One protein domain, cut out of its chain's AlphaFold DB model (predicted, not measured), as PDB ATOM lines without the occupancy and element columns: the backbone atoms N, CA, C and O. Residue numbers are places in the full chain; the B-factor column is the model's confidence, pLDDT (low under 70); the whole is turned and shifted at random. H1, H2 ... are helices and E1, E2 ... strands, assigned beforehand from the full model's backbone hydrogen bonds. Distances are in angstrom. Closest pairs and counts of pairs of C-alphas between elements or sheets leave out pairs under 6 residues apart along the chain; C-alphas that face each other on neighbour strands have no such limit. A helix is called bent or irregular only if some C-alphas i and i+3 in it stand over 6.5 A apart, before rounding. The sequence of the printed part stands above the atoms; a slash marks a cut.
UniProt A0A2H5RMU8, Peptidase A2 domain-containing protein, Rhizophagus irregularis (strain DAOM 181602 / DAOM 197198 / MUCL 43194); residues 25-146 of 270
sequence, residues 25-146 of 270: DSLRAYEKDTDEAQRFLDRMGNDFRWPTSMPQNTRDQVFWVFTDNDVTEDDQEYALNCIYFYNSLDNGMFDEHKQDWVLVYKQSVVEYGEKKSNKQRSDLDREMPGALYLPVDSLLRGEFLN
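AT A GLANCE: This is residues 25 to 146 of the 270 residues of the protein "Peptidase A2 domain-containing protein" of Rhizophagus irregularis (strain DAOM 181602 / DAOM 197198 / MUCL 43194) (UniProt A0A2H5RMU8). A long helix, H4, runs through the middle of the domain, with a group of three crossed helices, H1, H2 and H3, on one side and a small three-stranded sheet on the other. H3 packs on H4, and H1 and H2 make the end beyond H3; H5 and H6 only graze the sheet. The printed part has 122 residues, with six named helices and three named strands in the order H1 H2 H3 H4 E1 E2 H5 E3 H6. The sheet, in the order E2 E1 E3, is antiparallel, and the class is mostly helix. The whole is compact, with a radius of gyration of the C-alphas of 14.8 A and spans of 42 by 30 by 25 A.

HOW THE PARTS SIT: H1, residues 25 to 30, touches H2, residues 36 to 44, about perpendicular at 75 degrees; their closest C-alphas, of Leu 27 and Ala 37, are 5.4 A apart. H3, residues 56 to 67, is the hub. It touches H2 at 85 degrees, about perpendicular, closest at the C-alphas of Glu 36 and Thr 67, 5.3 A. H3 only just touches H1, with 3 pairs of C-alphas within 8 A, the closest being Tyr 30 and Asp 60 at 6.2 A. H3 and H4, residues 73 to 90, form a helical hairpin at a steep tilt of 40 degrees, opposite ways; the C-alphas of Val 62 and Ala 79 are closest, 5.0 A. E1, residues 101 to 105, and E2, residues 108 to 113, form an antiparallel hairpin, with N 103 and O 111 2.8 A apart, within hydrogen-bond range. E3, residues 132 to 135, is antiparallel to E1, with N 102 and O 134 at 2.8 A. H4 is on the sheet in two layers, a helix on one face, at a height over the sheet of 6.8 A. It lies over E1, slantwise to the strands, at 43 degrees to E1 on the local plane. H5, residues 118 to 127, grazes the sheet with residues 121 to 125 and is near E3. E2, H5 and E3 make a split strand-helix-strand unit, two strands running the same way with E1 between them, and its crossover is right-handed. H6, residues 138 to 145, grazes the sheet with residues 140 to 145. Every O i to N i+4 pair is within hydrogen-bond range in H2, H3, H4, H5 and H6; H1 has 0 of 2, and 1 of 3 O i to N i+3 pairs.

IN THESE COORDINATES: H1 begins at C-alpha 25, (-8.913, -22.152, -22.578), and is irregular, but only just: C-alphas 26 and 29 are 6.6 A apart. H4 is 26.0 A long, from C-alpha 73 at (-35.960, -19.570, -21.546); H3 is 16.4 A and E2 15.0 A. H6 ends at C-alpha 145, (-25.208, -0.734, -16.062).

THE WHOLE: The C-alphas of Thr 34 and Glu 96 are the two farthest apart, 43.5 A. The printed part has no cut. The link from H2 to H3 is long, and that from H4 to E1 is short. The mean pLDDT of the printed part is 91.1, and no printed residue is under 70.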
ATOM      1  N   ASP A  25      -9.927 -22.773 -23.440       89.75
ATOM      2  CA  ASP A  25      -8.913 -22.152 -22.578       89.75
ATOM      3  C   ASP A  25      -9.172 -20.658 -22.331       89.75
ATOM      4  O   ASP A  25      -8.986 -20.174 -21.218       89.75
ATOM      5  N   SER A  26      -9.638 -19.921 -23.346       90.56
ATOM      6  CA  SER A  26      -9.968 -18.497 -23.200       90.56
ATOM      7  C   SER A  26     -11.241 -18.242 -22.384       90.56
ATOM      8  O   SER A  26     -11.416 -17.144 -21.854       90.56
ATOM      9  N   LEU A  27     -12.128 -19.238 -22.305       92.62
ATOM     10  CA  LEU A  27     -13.403 -19.182 -21.592       92.62
ATOM     11  C   LEU A  27     -13.315 -19.752 -20.171       92.62
ATOM     12  O   LEU A  27     -14.165 -19.432 -19.351       92.62
ATOM     13  N   ARG A  28     -12.249 -20.488 -19.829       89.75
ATOM     14  CA  ARG A  28     -11.984 -20.955 -18.453       89.75
ATOM     15  C   ARG A  28     -11.983 -19.844 -17.406       89.75
ATOM     16  O   ARG A  28     -12.268 -20.097 -16.245       89.75
ATOM     17  N   ALA A  29     -11.672 -18.610 -17.804       87.88
ATOM     18  CA  ALA A  29     -11.717 -17.453 -16.909       87.88
ATOM     19  C   ALA A  29     -13.129 -17.146 -16.367       87.88
ATOM     20  O   ALA A  29     -13.238 -16.437 -15.372       87.88
ATOM     21  N   TYR A  30     -14.174 -17.661 -17.019       86.94
ATOM     22  CA  TYR A  30     -15.573 -17.477 -16.642       86.94
ATOM     23  C   TYR A  30     -16.131 -18.651 -15.820       86.94
ATOM     24  O   TYR A  30     -17.210 -18.522 -15.248       86.94
ATOM     25  N   GLU A  31     -15.423 -19.785 -15.768       86.94
ATOM     26  CA  GLU A  31     -15.932 -21.018 -15.164       86.94
ATOM     27  C   GLU A  31     -16.033 -20.921 -13.635       86.94
ATOM     28  O   GLU A  31     -15.084 -20.519 -12.950       86.94
ATOM     29  N   LYS A  32     -17.171 -21.359 -13.094       81.69
ATOM     30  CA  LYS A  32     -17.359 -21.634 -11.661       81.69
ATOM     31  C   LYS A  32     -17.139 -23.115 -11.353       81.69
ATOM     32  O   LYS A  32     -16.495 -23.432 -10.347       81.69
ATOM     33  N   ASP A  33     -17.622 -23.985 -12.236       81.69
ATOM     34  CA  ASP A  33     -17.436 -25.433 -12.200       81.69
ATOM     35  C   ASP A  33     -16.742 -25.956 -13.469       81.69
ATOM     36  O   ASP A  33     -16.678 -25.299 -14.507       81.69
ATOM     37  N   THR A  34     -16.187 -27.166 -13.387       84.62
ATOM     38  CA  THR A  34     -15.515 -27.800 -14.528       84.62
ATOM     39  C   THR A  34     -16.487 -28.074 -15.679       84.62
ATOM     40  O   THR A  34     -17.612 -28.520 -15.454       84.62
ATOM     41  N   ASP A  35     -15.998 -27.893 -16.909       88.62
ATOM     42  CA  ASP A  35     -16.666 -28.173 -18.194       88.62
ATOM     43  C   ASP A  35     -17.704 -27.135 -18.654       88.62
ATOM     44  O   ASP A  35     -18.302 -27.296 -19.724       88.62
ATOM     45  N   GLU A  36     -17.905 -26.044 -17.915       92.31
ATOM     46  CA  GLU A  36     -18.804 -24.956 -18.318       92.31
ATOM     47  C   GLU A  36     -18.369 -24.316 -19.649       92.31
ATOM     48  O   GLU A  36     -19.198 -24.103 -20.532       92.31
ATOM     49  N   ALA A  37     -17.071 -24.099 -19.872       93.31
ATOM     50  CA  ALA A  37     -16.563 -23.505 -21.108       93.31
ATOM     51  C   ALA A  37     -16.835 -24.377 -22.342       93.31
ATOM     52  O   ALA A  37     -17.110 -23.847 -23.421       93.31
ATOM     53  N   GLN A  38     -16.784 -25.703 -22.190       92.94
ATOM     54  CA  GLN A  38     -17.124 -26.622 -23.275       92.94
ATOM     55  C   GLN A  38     -18.625 -26.568 -23.574       92.94
ATOM     56  O   GLN A  38     -19.002 -26.374 -24.726       92.94
ATOM     57  N   ARG A  39     -19.477 -26.636 -22.540       92.06
ATOM     58  CA  ARG A  39     -20.939 -26.521 -22.705       92.06
ATOM     59  C   ARG A  39     -21.337 -25.209 -23.371       92.06
ATOM     60  O   ARG A  39     -22.228 -25.201 -24.217       92.06
ATOM     61  N   PHE A  40     -20.670 -24.115 -23.010       94.62
ATOM     62  CA  PHE A  40     -20.895 -22.816 -23.629       94.62
ATOM     63  C   PHE A  40     -20.635 -22.864 -25.141       94.62
ATOM     64  O   PHE A  40     -21.492 -22.458 -25.922       94.62
ATOM     65  N   LEU A  41     -19.480 -23.390 -25.568       94.19
ATOM     66  CA  LEU A  41     -19.140 -23.500 -26.992       94.19
ATOM     67  C   LEU A  41     -20.032 -24.493 -27.740       94.19
ATOM     68  O   LEU A  41     -20.375 -24.236 -28.891       94.19
ATOM     69  N   ASP A  42     -20.464 -25.576 -27.093       92.25
ATOM     70  CA  ASP A  42     -21.411 -26.525 -27.684       92.25
ATOM     71  C   ASP A  42     -22.758 -25.855 -28.009       92.25
ATOM     72  O   ASP A  42     -23.412 -26.226 -28.985       92.25
ATOM     73  N   ARG A  43     -23.162 -24.842 -27.226       90.81
ATOM     74  CA  ARG A  43     -24.377 -24.043 -27.472       90.81
ATOM     75  C   ARG A  43     -24.152 -22.890 -28.454       90.81
ATOM     76  O   ARG A  43     -25.006 -22.643 -29.300       90.81
ATOM     77  N   MET A  44     -23.030 -22.181 -28.338       91.81
ATOM     78  CA  MET A  44     -22.769 -20.940 -29.085       91.81
ATOM     79  C   MET A  44     -22.050 -21.139 -30.422       91.81
ATOM     80  O   MET A  44     -22.058 -20.235 -31.255       91.81
ATOM     81  N   GLY A  45     -21.429 -22.299 -30.627       92.31
ATOM     82  CA  GLY A  45     -20.579 -22.591 -31.775       92.31
ATOM     83  C   GLY A  45     -19.094 -22.328 -31.508       92.31
ATOM     84  O   GLY A  45     -18.700 -21.421 -30.775       92.31
ATOM     85  N   ASN A  46     -18.238 -23.125 -32.154       90.12
ATOM     86  CA  ASN A  46     -16.777 -23.041 -32.015       90.12
ATOM     87  C   ASN A  46     -16.159 -21.796 -32.683       90.12
ATOM     88  O   ASN A  46     -14.983 -21.500 -32.483       90.12
ATOM     89  N   ASP A  47     -16.927 -21.078 -33.500       91.31
ATOM     90  CA  ASP A  47     -16.542 -19.826 -34.152       91.31
ATOM     91  C   ASP A  47     -16.996 -18.580 -33.372       91.31
ATOM     92  O   ASP A  47     -16.800 -17.449 -33.839       91.31
ATOM     93  N   PHE A  48     -17.555 -18.781 -32.173       93.69
ATOM     94  CA  PHE A  48     -18.060 -17.720 -31.320       93.69
ATOM     95  C   PHE A  48     -16.995 -16.665 -30.997       93.69
ATOM     96  O   PHE A  48     -15.845 -16.962 -30.654       93.69
ATOM     97  N   ARG A  49     -17.412 -15.399 -31.052       93.75
ATOM     98  CA  ARG A  49     -16.613 -14.224 -30.698       93.75
ATOM     99  C   ARG A  49     -17.457 -13.308 -29.823       93.75
ATOM    100  O   ARG A  49     -18.606 -13.023 -30.149       93.75
ATOM    101  N   TRP A  50     -16.870 -12.807 -28.739       94.00
ATOM    102  CA  TRP A  50     -17.507 -11.729 -27.987       94.00
ATOM    103  C   TRP A  50     -17.537 -10.456 -28.835       94.00
ATOM    104  O   TRP A  50     -16.497 -10.115 -29.403       94.00
ATOM    105  N   PRO A  51     -18.651  -9.706 -28.839       95.19
ATOM    106  CA  PRO A  51     -18.645  -8.349 -29.359       95.19
ATOM    107  C   PRO A  51     -17.592  -7.504 -28.624       95.19
ATOM    108  O   PRO A  51     -17.410  -7.623 -27.403       95.19
ATOM    109  N   THR A  52     -16.885  -6.658 -29.363       92.50
ATOM    110  CA  THR A  52     -15.785  -5.823 -28.872       92.50
ATOM    111  C   THR A  52     -16.275  -4.834 -27.823       92.50
ATOM    112  O   THR A  52     -15.642  -4.709 -26.774       92.50
ATOM    113  N   SER A  53     -17.417  -4.184 -28.061       91.94
ATOM    114  CA  SER A  53     -18.006  -3.210 -27.129       91.94
ATOM    115  C   SER A  53     -18.752  -3.826 -25.939       91.94
ATOM    116  O   SER A  53     -19.163  -3.083 -25.042       91.94
ATOM    117  N   MET A  54     -18.919  -5.154 -25.893       92.25
ATOM    118  CA  MET A  54     -19.600  -5.825 -24.782       92.25
ATOM    119  C   MET A  54     -18.727  -5.801 -23.515       92.25
ATOM    120  O   MET A  54     -17.602  -6.316 -23.544       92.25
ATOM    121  N   PRO A  55     -19.217  -5.242 -22.394       89.25
ATOM    122  CA  PRO A  55     -18.452  -5.146 -21.158       89.25
ATOM    123  C   PRO A  55     -18.334  -6.510 -20.462       89.25
ATOM    124  O   PRO A  55     -19.135  -7.417 -20.689       89.25
ATOM    125  N   GLN A  56     -17.317  -6.653 -19.606       86.94
ATOM    126  CA  GLN A  56     -16.964  -7.936 -18.986       86.94
ATOM    127  C   GLN A  56     -18.107  -8.530 -18.153       86.94
ATOM    128  O   GLN A  56     -18.423  -9.696 -18.331       86.94
ATOM    129  N   ASN A  57     -18.788  -7.720 -17.341       82.25
ATOM    130  CA  ASN A  57     -19.930  -8.164 -16.537       82.25
ATOM    131  C   ASN A  57     -21.078  -8.726 -17.397       82.25
ATOM    132  O   ASN A  57     -21.689  -9.726 -17.035       82.25
ATOM    133  N   THR A  58     -21.355  -8.127 -18.562       88.19
ATOM    134  CA  THR A  58     -22.349  -8.676 -19.496       88.19
ATOM    135  C   THR A  58     -21.868  -9.990 -20.114       88.19
ATOM    136  O   THR A  58     -22.671 -10.904 -20.278       88.19
ATOM    137  N   ARG A  59     -20.570 -10.130 -20.420       91.94
ATOM    138  CA  ARG A  59     -20.001 -11.406 -20.895       91.94
ATOM    139  C   ARG A  59     -20.115 -12.497 -19.834       91.94
ATOM    140  O   ARG A  59     -20.508 -13.607 -20.174       91.94
ATOM    141  N   ASP A  60     -19.823 -12.170 -18.575       88.44
ATOM    142  CA  ASP A  60     -19.943 -13.087 -17.438       88.44
ATOM    143  C   ASP A  60     -21.385 -13.585 -17.287       88.44
ATOM    144  O   ASP A  60     -21.622 -14.786 -17.179       88.44
ATOM    145  N   GLN A  61     -22.356 -12.672 -17.377       86.62
ATOM    146  CA  GLN A  61     -23.775 -13.013 -17.324       86.62
ATOM    147  C   GLN A  61     -24.206 -13.908 -18.496       86.62
ATOM    148  O   GLN A  61     -24.861 -14.925 -18.284       86.62
ATOM    149  N   VAL A  62     -23.838 -13.551 -19.730       92.69
ATOM    150  CA  VAL A  62     -24.166 -14.354 -20.920       92.69
ATOM    151  C   VAL A  62     -23.538 -15.744 -20.818       92.69
ATOM    152  O   VAL A  62     -24.199 -16.735 -21.115       92.69
ATOM    153  N   PHE A  63     -22.285 -15.837 -20.367       93.19
ATOM    154  CA  PHE A  63     -21.621 -17.116 -20.144       93.19
ATOM    155  C   PHE A  63     -22.374 -17.980 -19.134       93.19
ATOM    156  O   PHE A  63     -22.679 -19.138 -19.424       93.19
ATOM    157  N   TRP A  64     -22.729 -17.405 -17.985       88.19
ATOM    158  CA  TRP A  64     -23.474 -18.098 -16.939       88.19
ATOM    159  C   TRP A  64     -24.820 -18.636 -17.445       88.19
ATOM    160  O   TRP A  64     -25.113 -19.818 -17.270       88.19
ATOM    161  N   VAL A  65     -25.591 -17.827 -18.179       89.31
ATOM    162  CA  VAL A  65     -26.891 -18.249 -18.731       89.31
ATOM    163  C   VAL A  65     -26.774 -19.488 -19.628       89.31
ATOM    164  O   VAL A  65     -27.649 -20.351 -19.638       89.31
ATOM    165  N   PHE A  66     -25.690 -19.618 -20.390       90.56
ATOM    166  CA  PHE A  66     -25.501 -20.759 -21.288       90.56
ATOM    167  C   PHE A  66     -24.809 -21.964 -20.644       90.56
ATOM    168  O   PHE A  66     -24.650 -22.992 -21.304       90.56
ATOM    169  N   THR A  67     -24.418 -21.877 -19.377       88.94
ATOM    170  CA  THR A  67     -23.670 -22.940 -18.689       88.94
ATOM    171  C   THR A  67     -24.402 -23.506 -17.482       88.94
ATOM    172  O   THR A  67     -24.241 -24.695 -17.189       88.94
ATOM    173  N   ASP A  68     -25.263 -22.705 -16.857       81.38
ATOM    174  CA  ASP A  68     -26.146 -23.130 -15.779       81.38
ATOM    175  C   ASP A  68     -27.291 -24.024 -16.310       81.38
ATOM    176  O   ASP A  68     -27.733 -23.927 -17.464       81.38
ATOM    177  N   ASN A  69     -27.740 -24.946 -15.461       73.19
ATOM    178  CA  ASN A  69     -28.825 -25.881 -15.745       73.19
ATOM    179  C   ASN A  69     -30.196 -25.350 -15.288       73.19
ATOM    180  O   ASN A  69     -31.209 -25.850 -15.771       73.19
ATOM    181  N   ASP A  70     -30.233 -24.352 -14.401       76.19
ATOM    182  CA  ASP A  70     -31.454 -23.849 -13.751       76.19
ATOM    183  C   ASP A  70     -31.954 -22.509 -14.339       76.19
ATOM    184  O   ASP A  70     -32.724 -21.786 -13.699       76.19
ATOM    185  N   VAL A  71     -31.518 -22.148 -15.549       78.06
ATOM    186  CA  VAL A  71     -31.896 -20.888 -16.220       78.06
ATOM    187  C   VAL A  71     -33.230 -20.991 -16.951       78.06
ATOM    188  O   VAL A  71     -33.598 -22.048 -17.469       78.06
ATOM    189  N   THR A  72     -33.950 -19.873 -17.038       82.69
ATOM    190  CA  THR A  72     -35.216 -19.811 -17.780       82.69
ATOM    191  C   THR A  72     -34.990 -19.570 -19.276       82.69
ATOM    192  O   THR A  72     -33.947 -19.055 -19.685       82.69
ATOM    193  N   GLU A  73     -35.979 -19.910 -20.110       87.50
ATOM    194  CA  GLU A  73     -35.960 -19.570 -21.546       87.50
ATOM    195  C   GLU A  73     -35.816 -18.055 -21.760       87.50
ATOM    196  O   GLU A  73     -35.072 -17.617 -22.636       87.50
ATOM    197  N   ASP A  74     -36.444 -17.249 -20.903       89.50
ATOM    198  CA  ASP A  74     -36.346 -15.793 -20.956       89.50
ATOM    199  C   ASP A  74     -34.922 -15.282 -20.674       89.50
ATOM    200  O   ASP A  74     -34.495 -14.276 -21.245       89.50
ATOM    201  N   ASP A  75     -34.179 -15.942 -19.778       87.81
ATOM    202  CA  ASP A  75     -32.788 -15.577 -19.491       87.81
ATOM    203  C   ASP A  75     -31.897 -15.865 -20.704       87.81
ATOM    204  O   ASP A  75     -31.045 -15.045 -21.058       87.81
ATOM    205  N   GLN A  76     -32.136 -16.991 -21.385       91.19
ATOM    206  CA  GLN A  76     -31.451 -17.340 -22.634       91.19
ATOM    207  C   GLN A  76     -31.771 -16.341 -23.746       91.19
ATOM    208  O   GLN A  76     -30.858 -15.844 -24.408       91.19
ATOM    209  N   GLU A  77     -33.044 -15.987 -23.914       94.94
ATOM    210  CA  GLU A  77     -33.486 -14.975 -24.874       94.94
ATOM    211  C   GLU A  77     -32.822 -13.614 -24.594       94.94
ATOM    212  O   GLU A  77     -32.285 -12.978 -25.505       94.94
ATOM    213  N   TYR A  78     -32.745 -13.206 -23.323       93.44
ATOM    214  CA  TYR A  78     -32.028 -11.997 -22.909       93.44
ATOM    215  C   TYR A  78     -30.538 -12.036 -23.260       93.44
ATOM    216  O   TYR A  78     -29.997 -11.060 -23.792       93.44
ATOM    217  N   ALA A  79     -29.870 -13.162 -23.012       94.62
ATOM    218  CA  ALA A  79     -28.457 -13.336 -23.329       94.62
ATOM    219  C   ALA A  79     -28.188 -13.256 -24.845       94.62
ATOM    220  O   ALA A  79     -27.241 -12.586 -25.273       94.62
ATOM    221  N   LEU A  80     -29.054 -13.853 -25.672       96.06
ATOM    222  CA  LEU A  80     -28.983 -13.731 -27.132       96.06
ATOM    223  C   LEU A  80     -29.222 -12.290 -27.598       96.06
ATOM    224  O   LEU A  80     -28.492 -11.787 -28.457       96.06
ATOM    225  N   ASN A  81     -30.197 -11.596 -27.007       97.38
ATOM    226  CA  ASN A  81     -30.477 -10.190 -27.309       97.38
ATOM    227  C   ASN A  81     -29.302  -9.275 -26.932       97.38
ATOM    228  O   ASN A  81     -29.002  -8.340 -27.678       97.38
ATOM    229  N   CYS A  82     -28.578  -9.576 -25.849       95.88
ATOM    230  CA  CYS A  82     -27.327  -8.895 -25.503       95.88
ATOM    231  C   CYS A  82     -26.265  -9.072 -26.592       95.88
ATOM    232  O   CYS A  82     -25.687  -8.085 -27.053       95.88
ATOM    233  N   ILE A  83     -26.015 -10.308 -27.033       96.88
ATOM    234  CA  ILE A  83     -25.046 -10.588 -28.104       96.88
ATOM    235  C   ILE A  83     -25.424  -9.834 -29.381       96.88
ATOM    236  O   ILE A  83     -24.568  -9.177 -29.976       96.88
ATOM    237  N   TYR A  84     -26.698  -9.885 -29.773       97.88
ATOM    238  CA  TYR A  84     -27.193  -9.166 -30.943       97.88
ATOM    239  C   TYR A  84     -26.967  -7.658 -30.822       97.88
ATOM    240  O   TYR A  84     -26.385  -7.061 -31.722       97.88
ATOM    241  N   PHE A  85     -27.370  -7.044 -29.707       97.62
ATOM    242  CA  PHE A  85     -27.236  -5.603 -29.503       97.62
ATOM    243  C   PHE A  85     -25.791  -5.128 -29.659       97.62
ATOM    244  O   PHE A  85     -25.538  -4.186 -30.408       97.62
ATOM    245  N   TYR A  86     -24.833  -5.783 -28.998       96.88
ATOM    246  CA  TYR A  86     -23.440  -5.343 -29.072       96.88
ATOM    247  C   TYR A  86     -22.791  -5.645 -30.429       96.88
ATOM    248  O   TYR A  86     -21.996  -4.836 -30.899       96.88
ATOM    249  N   ASN A  87     -23.163  -6.737 -31.108       96.75
ATOM    250  CA  ASN A  87     -22.740  -6.966 -32.494       96.75
ATOM    251  C   ASN A  87     -23.276  -5.875 -33.432       96.75
ATOM    252  O   ASN A  87     -22.544  -5.353 -34.268       96.75
ATOM    253  N   SER A  88     -24.548  -5.505 -33.288       97.00
ATOM    254  CA  SER A  88     -25.165  -4.423 -34.061       97.00
ATOM    255  C   SER A  88     -24.504  -3.074 -33.773       97.00
ATOM    256  O   SER A  88     -24.257  -2.301 -34.700       97.00
ATOM    257  N   LEU A  89     -24.148  -2.815 -32.511       96.00
ATOM    258  CA  LEU A  89     -23.412  -1.622 -32.100       96.00
ATOM    259  C   LEU A  89     -22.016  -1.565 -32.744       96.00
ATOM    260  O   LEU A  89     -21.663  -0.542 -33.324       96.00
ATOM    261  N   ASP A  90     -21.251  -2.658 -32.686       95.44
ATOM    262  CA  ASP A  90     -19.904  -2.743 -33.273       95.44
ATOM    263  C   ASP A  90     -19.912  -2.566 -34.798       95.44
ATOM    264  O   ASP A  90     -18.962  -2.032 -35.370       95.44
ATOM    265  N   ASN A  91     -20.999  -2.977 -35.452       95.06
ATOM    266  CA  ASN A  91     -21.191  -2.852 -36.895       95.06
ATOM    267  C   ASN A  91     -21.787  -1.498 -37.331       95.06
ATOM    268  O   ASN A  91     -22.088  -1.322 -38.511       95.06
ATOM    269  N   GLY A  92     -21.979  -0.546 -36.410       95.06
ATOM    270  CA  GLY A  92     -22.487   0.796 -36.722       95.06
ATOM    271  C   GLY A  92     -23.992   0.869 -37.011       95.06
ATOM    272  O   GLY A  92     -24.473   1.887 -37.501       95.06
ATOM    273  N   MET A  93     -24.773  -0.170 -36.686       96.62
ATOM    274  CA  MET A  93     -26.221  -0.213 -36.969       96.62
ATOM    275  C   MET A  93     -27.002   0.927 -36.293       96.62
ATOM    276  O   MET A  93     -28.064   1.321 -36.766       96.62
ATOM    277  N   PHE A  94     -26.476   1.467 -35.192       96.50
ATOM    278  CA  PHE A  94     -27.126   2.504 -34.390       96.50
ATOM    279  C   PHE A  94     -26.539   3.908 -34.604       96.50
ATOM    280  O   PHE A  94     -26.792   4.806 -33.801       96.50
ATOM    281  N   ASP A  95     -25.755   4.126 -35.665       94.25
ATOM    282  CA  ASP A  95     -25.070   5.406 -35.895       94.25
ATOM    283  C   ASP A  95     -26.020   6.601 -36.089       94.25
ATOM    284  O   ASP A  95     -25.669   7.729 -35.733       94.25
ATOM    285  N   GLU A  96     -27.231   6.366 -36.598       95.00
ATOM    286  CA  GLU A  96     -28.283   7.389 -36.727       95.00
ATOM    287  C   GLU A  96     -29.104   7.568 -35.433       95.00
ATOM    288  O   GLU A  96     -29.815   8.557 -35.283       95.00
ATOM    289  N   HIS A  97     -28.941   6.661 -34.464       95.19
ATOM    290  CA  HIS A  97     -29.739   6.538 -33.237       95.19
ATOM    291  C   HIS A  97     -28.894   6.710 -31.964       95.19
ATOM    292  O   HIS A  97     -29.191   6.151 -30.911       95.19
ATOM    293  N   LYS A  98     -27.805   7.488 -32.031       93.31
ATOM    294  CA  LYS A  98     -26.795   7.587 -30.952       93.31
ATOM    295  C   LYS A  98     -27.337   8.036 -29.594       93.31
ATOM    296  O   LYS A  98     -26.721   7.726 -28.579       93.31
ATOM    297  N   GLN A  99     -28.443   8.775 -29.575       93.25
ATOM    298  CA  GLN A  99     -29.077   9.273 -28.349       93.25
ATOM    299  C   GLN A  99     -30.246   8.399 -27.879       93.25
ATOM    300  O   GLN A  99     -30.767   8.620 -26.786       93.25
ATOM    301  N   ASP A 100     -30.631   7.401 -28.672       96.62
ATOM    302  CA  ASP A 100     -31.810   6.593 -28.411       96.62
ATOM    303  C   ASP A 100     -31.496   5.418 -27.481       96.62
ATOM    304  O   ASP A 100     -30.360   4.964 -27.301       96.62
ATOM    305  N   TRP A 101     -32.567   4.897 -26.904       96.50
ATOM    306  CA  TRP A 101     -32.648   3.585 -26.299       96.50
ATOM    307  C   TRP A 101     -33.208   2.600 -27.310       96.50
ATOM    308  O   TRP A 101     -34.224   2.871 -27.949       96.50
ATOM    309  N   VAL A 102     -32.568   1.440 -27.418       97.25
ATOM    310  CA  VAL A 102     -32.939   0.393 -28.369       97.25
ATOM    311  C   VAL A 102     -33.608  -0.744 -27.625       97.25
ATOM    312  O   VAL A 102     -33.053  -1.270 -26.658       97.25
ATOM    313  N   LEU A 103     -34.782  -1.138 -28.107       97.44
ATOM    314  CA  LEU A 103     -35.433  -2.386 -27.746       97.44
ATOM    315  C   LEU A 103     -35.016  -3.477 -28.720       97.44
ATOM    316  O   LEU A 103     -35.283  -3.380 -29.918       97.44
ATOM    317  N   VAL A 104     -34.391  -4.521 -28.189       98.06
ATOM    318  CA  VAL A 104     -34.043  -5.732 -28.927       98.06
ATOM    319  C   VAL A 104     -34.840  -6.900 -28.374       98.06
ATOM    320  O   VAL A 104     -34.862  -7.128 -27.165       98.06
ATOM    321  N   TYR A 105     -35.466  -7.653 -29.269       97.81
ATOM    322  CA  TYR A 105     -36.167  -8.886 -28.934       97.81
ATOM    323  C   TYR A 105     -36.122  -9.855 -30.107       97.81
ATOM    324  O   TYR A 105     -36.213  -9.431 -31.265       97.81
ATOM    325  N   LYS A 106     -35.959 -11.148 -29.816       97.06
ATOM    326  CA  LYS A 106     -35.750 -12.206 -30.812       97.06
ATOM    327  C   LYS A 106     -34.648 -11.842 -31.800       97.06
ATOM    328  O   LYS A 106     -34.797 -12.007 -33.008       97.06
ATOM    329  N   GLN A 107     -33.572 -11.262 -31.261       97.75
ATOM    330  CA  GLN A 107     -32.376 -10.844 -31.989       97.75
ATOM    331  C   GLN A 107     -32.705  -9.914 -33.166       97.75
ATOM    332  O   GLN A 107     -32.162 -10.027 -34.264       97.75
ATOM    333  N   SER A 108     -33.630  -8.983 -32.927       97.56
ATOM    334  CA  SER A 108     -34.036  -7.953 -33.877       97.56
ATOM    335  C   SER A 108     -34.346  -6.649 -33.153       97.56
ATOM    336  O   SER A 108     -34.784  -6.659 -32.001       97.56
ATOM    337  N   VAL A 109     -34.106  -5.517 -33.819       97.94
ATOM    338  CA  VAL A 109     -34.525  -4.210 -33.301       97.94
ATOM    339  C   VAL A 109     -36.034  -4.073 -33.456       97.94
ATOM    340  O   VAL A 109     -36.560  -4.185 -34.562       97.94
ATOM    341  N   VAL A 110     -36.714  -3.793 -32.349       97.88
ATOM    342  CA  VAL A 110     -38.166  -3.587 -32.308       97.88
ATOM    343  C   VAL A 110     -38.508  -2.103 -32.275       97.88
ATOM    344  O   VAL A 110     -39.437  -1.670 -32.952       97.88
ATOM    345  N   GLU A 111     -37.764  -1.316 -31.498       97.12
ATOM    346  CA  GLU A 111     -38.077   0.093 -31.253       97.12
ATOM    347  C   GLU A 111     -36.809   0.891 -30.919       97.12
ATOM    348  O   GLU A 111     -35.929   0.402 -30.207       97.12
ATOM    349  N   TYR A 112     -36.773   2.141 -31.380       97.50
ATOM    350  CA  TYR A 112     -35.906   3.201 -30.864       97.50
ATOM    351  C   TYR A 112     -36.757   4.196 -30.073       97.50
ATOM    352  O   TYR A 112     -37.851   4.554 -30.515       97.50
ATOM    353  N   GLY A 113     -36.278   4.657 -28.921       95.50
ATOM    354  CA  GLY A 113     -37.028   5.615 -28.111       95.50
ATOM    355  C   GLY A 113     -36.247   6.188 -26.937       95.50
ATOM    356  O   GLY A 113     -35.023   6.142 -26.894       95.50
ATOM    357  N   GLU A 114     -36.968   6.725 -25.957       94.81
ATOM    358  CA  GLU A 114     -36.392   7.321 -24.749       94.81
ATOM    359  C   GLU A 114     -36.380   6.346 -23.563       94.81
ATOM    360  O   GLU A 114     -37.069   5.326 -23.546       94.81
ATOM    361  N   LYS A 115     -35.645   6.694 -22.501       92.12
ATOM    362  CA  LYS A 115     -35.593   5.903 -21.267       92.12
ATOM    363  C   LYS A 115     -37.000   5.592 -20.732       92.12
ATOM    364  O   LYS A 115     -37.757   6.490 -20.370       92.12
ATOM    365  N   LYS A 116     -37.305   4.301 -20.583       90.56
ATOM    366  CA  LYS A 116     -38.564   3.809 -20.009       90.56
ATOM    367  C   LYS A 116     -38.545   3.896 -18.476       90.56
ATOM    368  O   LYS A 116     -37.522   3.651 -17.834       90.56
ATOM    369  N   SER A 117     -39.692   4.227 -17.886       87.81
ATOM    370  CA  SER A 117     -39.924   4.156 -16.434       87.81
ATOM    371  C   SER A 117     -39.934   2.707 -15.930       87.81
ATOM    372  O   SER A 117     -40.144   1.781 -16.710       87.81
ATOM    373  N   ASN A 118     -39.779   2.489 -14.617       81.38
ATOM    374  CA  ASN A 118     -39.818   1.137 -14.034       81.38
ATOM    375  C   ASN A 118     -41.114   0.393 -14.371       81.38
ATOM    376  O   ASN A 118     -41.068  -0.781 -14.718       81.38
ATOM    377  N   LYS A 119     -42.258   1.093 -14.359       84.75
ATOM    378  CA  LYS A 119     -43.544   0.502 -14.741       84.75
ATOM    379  C   LYS A 119     -43.536   0.026 -16.194       84.75
ATOM    380  O   LYS A 119     -43.882  -1.115 -16.449       84.75
ATOM    381  N   GLN A 120     -43.093   0.871 -17.126       89.81
ATOM    382  CA  GLN A 120     -43.007   0.494 -18.542       89.81
ATOM    383  C   GLN A 120     -42.048  -0.678 -18.772       89.81
ATOM    384  O   GLN A 120     -42.273  -1.480 -19.665       89.81
ATOM    385  N   ARG A 121     -40.979  -0.780 -17.979       86.00
ATOM    386  CA  ARG A 121     -40.025  -1.893 -18.054       86.00
ATOM    387  C   ARG A 121     -40.604  -3.187 -17.488       86.00
ATOM    388  O   ARG A 121     -40.380  -4.235 -18.074       86.00
ATOM    389  N   SER A 122     -41.372  -3.106 -16.403       84.31
ATOM    390  CA  SER A 122     -42.130  -4.241 -15.860       84.31
ATOM    391  C   SER A 122     -43.207  -4.722 -16.846       84.31
ATOM    392  O   SER A 122     -43.292  -5.911 -17.141       84.31
ATOM    393  N   ASP A 123     -43.963  -3.797 -17.450       89.44
ATOM    394  CA  ASP A 123     -44.932  -4.128 -18.503       89.44
ATOM    395  C   ASP A 123     -44.241  -4.800 -19.710       89.44
ATOM    396  O   ASP A 123     -44.737  -5.802 -20.221       89.44
ATOM    397  N   LEU A 124     -43.059  -4.311 -20.099       90.25
ATOM    398  CA  LEU A 124     -42.247  -4.879 -21.178       90.25
ATOM    399  C   LEU A 124     -41.718  -6.282 -20.856       90.25
ATOM    400  O   LEU A 124     -41.755  -7.137 -21.732       90.25
ATOM    401  N   ASP A 125     -41.280  -6.548 -19.622       86.75
ATOM    402  CA  ASP A 125     -40.856  -7.893 -19.197       86.75
ATOM    403  C   ASP A 125     -42.011  -8.904 -19.264       86.75
ATOM    404  O   ASP A 125     -41.808 -10.060 -19.626       86.75
ATOM    405  N   ARG A 126     -43.246  -8.463 -18.988       87.88
ATOM    406  CA  ARG A 126     -44.445  -9.304 -19.119       87.88
ATOM    407  C   ARG A 126     -44.836  -9.556 -20.578       87.88
ATOM    408  O   ARG A 126     -45.308 -10.642 -20.899       87.88
ATOM    409  N   GLU A 127     -44.724  -8.547 -21.439       93.12
ATOM    410  CA  GLU A 127     -45.157  -8.624 -22.843       93.12
ATOM    411  C   GLU A 127     -44.118  -9.287 -23.752       93.12
ATOM    412  O   GLU A 127     -44.470 -10.005 -24.692       93.12
ATOM    413  N   MET A 128     -42.836  -9.049 -23.477       94.19
ATOM    414  CA  MET A 128     -41.698  -9.512 -24.264       94.19
ATOM    415  C   MET A 128     -40.617 -10.079 -23.327       94.19
ATOM    416  O   MET A 128     -39.562  -9.458 -23.153       94.19
ATOM    417  N   PRO A 129     -40.864 -11.247 -22.706       90.88
ATOM    418  CA  PRO A 129     -39.938 -11.827 -21.741       90.88
ATOM    419  C   PRO A 129     -38.559 -12.065 -22.364       90.88
ATOM    420  O   PRO A 129     -38.444 -12.628 -23.449       90.88
ATOM    421  N   GLY A 130     -37.506 -11.580 -21.703       91.69
ATOM    422  CA  GLY A 130     -36.135 -11.641 -22.224       91.69
ATOM    423  C   GLY A 130     -35.755 -10.517 -23.199       91.69
ATOM    424  O   GLY A 130     -34.646 -10.513 -23.736       91.69
ATOM    425  N   ALA A 131     -36.618  -9.529 -23.436       94.88
ATOM    426  CA  ALA A 131     -36.243  -8.367 -24.234       94.88
ATOM    427  C   ALA A 131     -35.168  -7.506 -23.542       94.88
ATOM    428  O   ALA A 131     -35.140  -7.332 -22.321       94.88
ATOM    429  N   LEU A 132     -34.283  -6.930 -24.350       94.69
ATOM    430  CA  LEU A 132     -33.228  -6.025 -23.912       94.69
ATOM    431  C   LEU A 132     -33.613  -4.581 -24.228       94.69
ATOM    432  O   LEU A 132     -33.956  -4.275 -25.367       94.69
ATOM    433  N   TYR A 133     -33.475  -3.682 -23.251       93.88
ATOM    434  CA  TYR A 133     -33.653  -2.247 -23.465       93.88
ATOM    435  C   TYR A 133     -32.465  -1.448 -22.926       93.88
ATOM    436  O   TYR A 133     -32.336  -1.280 -21.713       93.88
ATOM    437  N   LEU A 134     -31.593  -0.965 -23.819       93.50
ATOM    438  CA  LEU A 134     -30.358  -0.257 -23.458       93.50
ATOM    439  C   LEU A 134     -30.141   1.004 -24.304       93.50
ATOM    440  O   LEU A 134     -30.528   1.030 -25.472       93.50
ATOM    441  N   PRO A 135     -29.471   2.035 -23.757       95.12
ATOM    442  CA  PRO A 135     -29.075   3.202 -24.532       95.12
ATOM    443  C   PRO A 135     -27.909   2.876 -25.476       95.12
ATOM    444  O   PRO A 135     -26.985   2.126 -25.128       95.12
ATOM    445  N   VAL A 136     -27.931   3.488 -26.663       95.62
ATOM    446  CA  VAL A 136     -26.824   3.430 -27.633       95.62
ATOM    447  C   VAL A 136     -25.610   4.189 -27.106       95.62
ATOM    448  O   VAL A 136     -24.476   3.709 -27.224       95.62
ATOM    449  N   ASP A 137     -25.837   5.338 -26.468       94.00
ATOM    450  CA  ASP A 137     -24.776   6.140 -25.869       94.00
ATOM    451  C   ASP A 137     -24.006   5.348 -24.798       94.00
ATOM    452  O   ASP A 137     -24.571   4.795 -23.851       94.00
ATOM    453  N   SER A 138     -22.683   5.290 -24.960       89.62
ATOM    454  CA  SER A 138     -21.812   4.488 -24.095       89.62
ATOM    455  C   SER A 138     -21.704   5.015 -22.663       89.62
ATOM    456  O   SER A 138     -21.534   4.209 -21.746       89.62
ATOM    457  N   LEU A 139     -21.822   6.332 -22.451       88.38
ATOM    458  CA  LEU A 139     -21.743   6.937 -21.123       88.38
ATOM    459  C   LEU A 139     -23.036   6.666 -20.358       88.38
ATOM    460  O   LEU A 139     -22.983   6.151 -19.244       88.38
ATOM    461  N   LEU A 140     -24.188   6.905 -20.992       88.19
ATOM    462  CA  LEU A 140     -25.499   6.576 -20.434       88.19
ATOM    463  C   LEU A 140     -25.620   5.080 -20.151       88.19
ATOM    464  O   LEU A 140     -26.134   4.694 -19.102       88.19
ATOM    465  N   ARG A 141     -25.113   4.225 -21.048       89.19
ATOM    466  CA  ARG A 141     -25.084   2.776 -20.820       89.19
ATOM    467  C   ARG A 141     -24.193   2.430 -19.636       89.19
ATOM    468  O   ARG A 141     -24.608   1.651 -18.790       89.19
ATOM    469  N   GLY A 142     -23.009   3.030 -19.535       82.75
ATOM    470  CA  GLY A 142     -22.111   2.845 -18.396       82.75
ATOM    471  C   GLY A 142     -22.753   3.232 -17.060       82.75
ATOM    472  O   GLY A 142     -22.675   2.459 -16.111       82.75
ATOM    473  N   GLU A 143     -23.432   4.379 -16.995       81.88
ATOM    474  CA  GLU A 143     -24.158   4.831 -15.798       81.88
ATOM    475  C   GLU A 143     -25.357   3.943 -15.457       81.88
ATOM    476  O   GLU A 143     -25.661   3.727 -14.286       81.88
ATOM    477  N   PHE A 144     -26.044   3.428 -16.474       78.75
ATOM    478  CA  PHE A 144     -27.197   2.556 -16.297       78.75
ATOM    479  C   PHE A 144     -26.810   1.145 -15.844       78.75
ATOM    480  O   PHE A 144     -27.474   0.584 -14.978       78.75
ATOM    481  N   LEU A 145     -25.737   0.587 -16.412       74.12
ATOM    482  CA  LEU A 145     -25.208  -0.734 -16.062       74.12
ATOM    483  C   LEU A 145     -24.418  -0.722 -14.750       74.12
ATOM    484  O   LEU A 145     -24.290  -1.754 -14.104       74.12
ATOM    485  N   ASN A 146     -23.880   0.433 -14.358       70.38
ATOM    486  CA  ASN A 146     -23.158   0.622 -13.105       70.38
ATOM    487  C   ASN A 146     -23.719   1.844 -12.370       70.38
ATOM    488  O   ASN A 146     -23.041   2.878 -12.279       70.38
TER     489      ASN A 146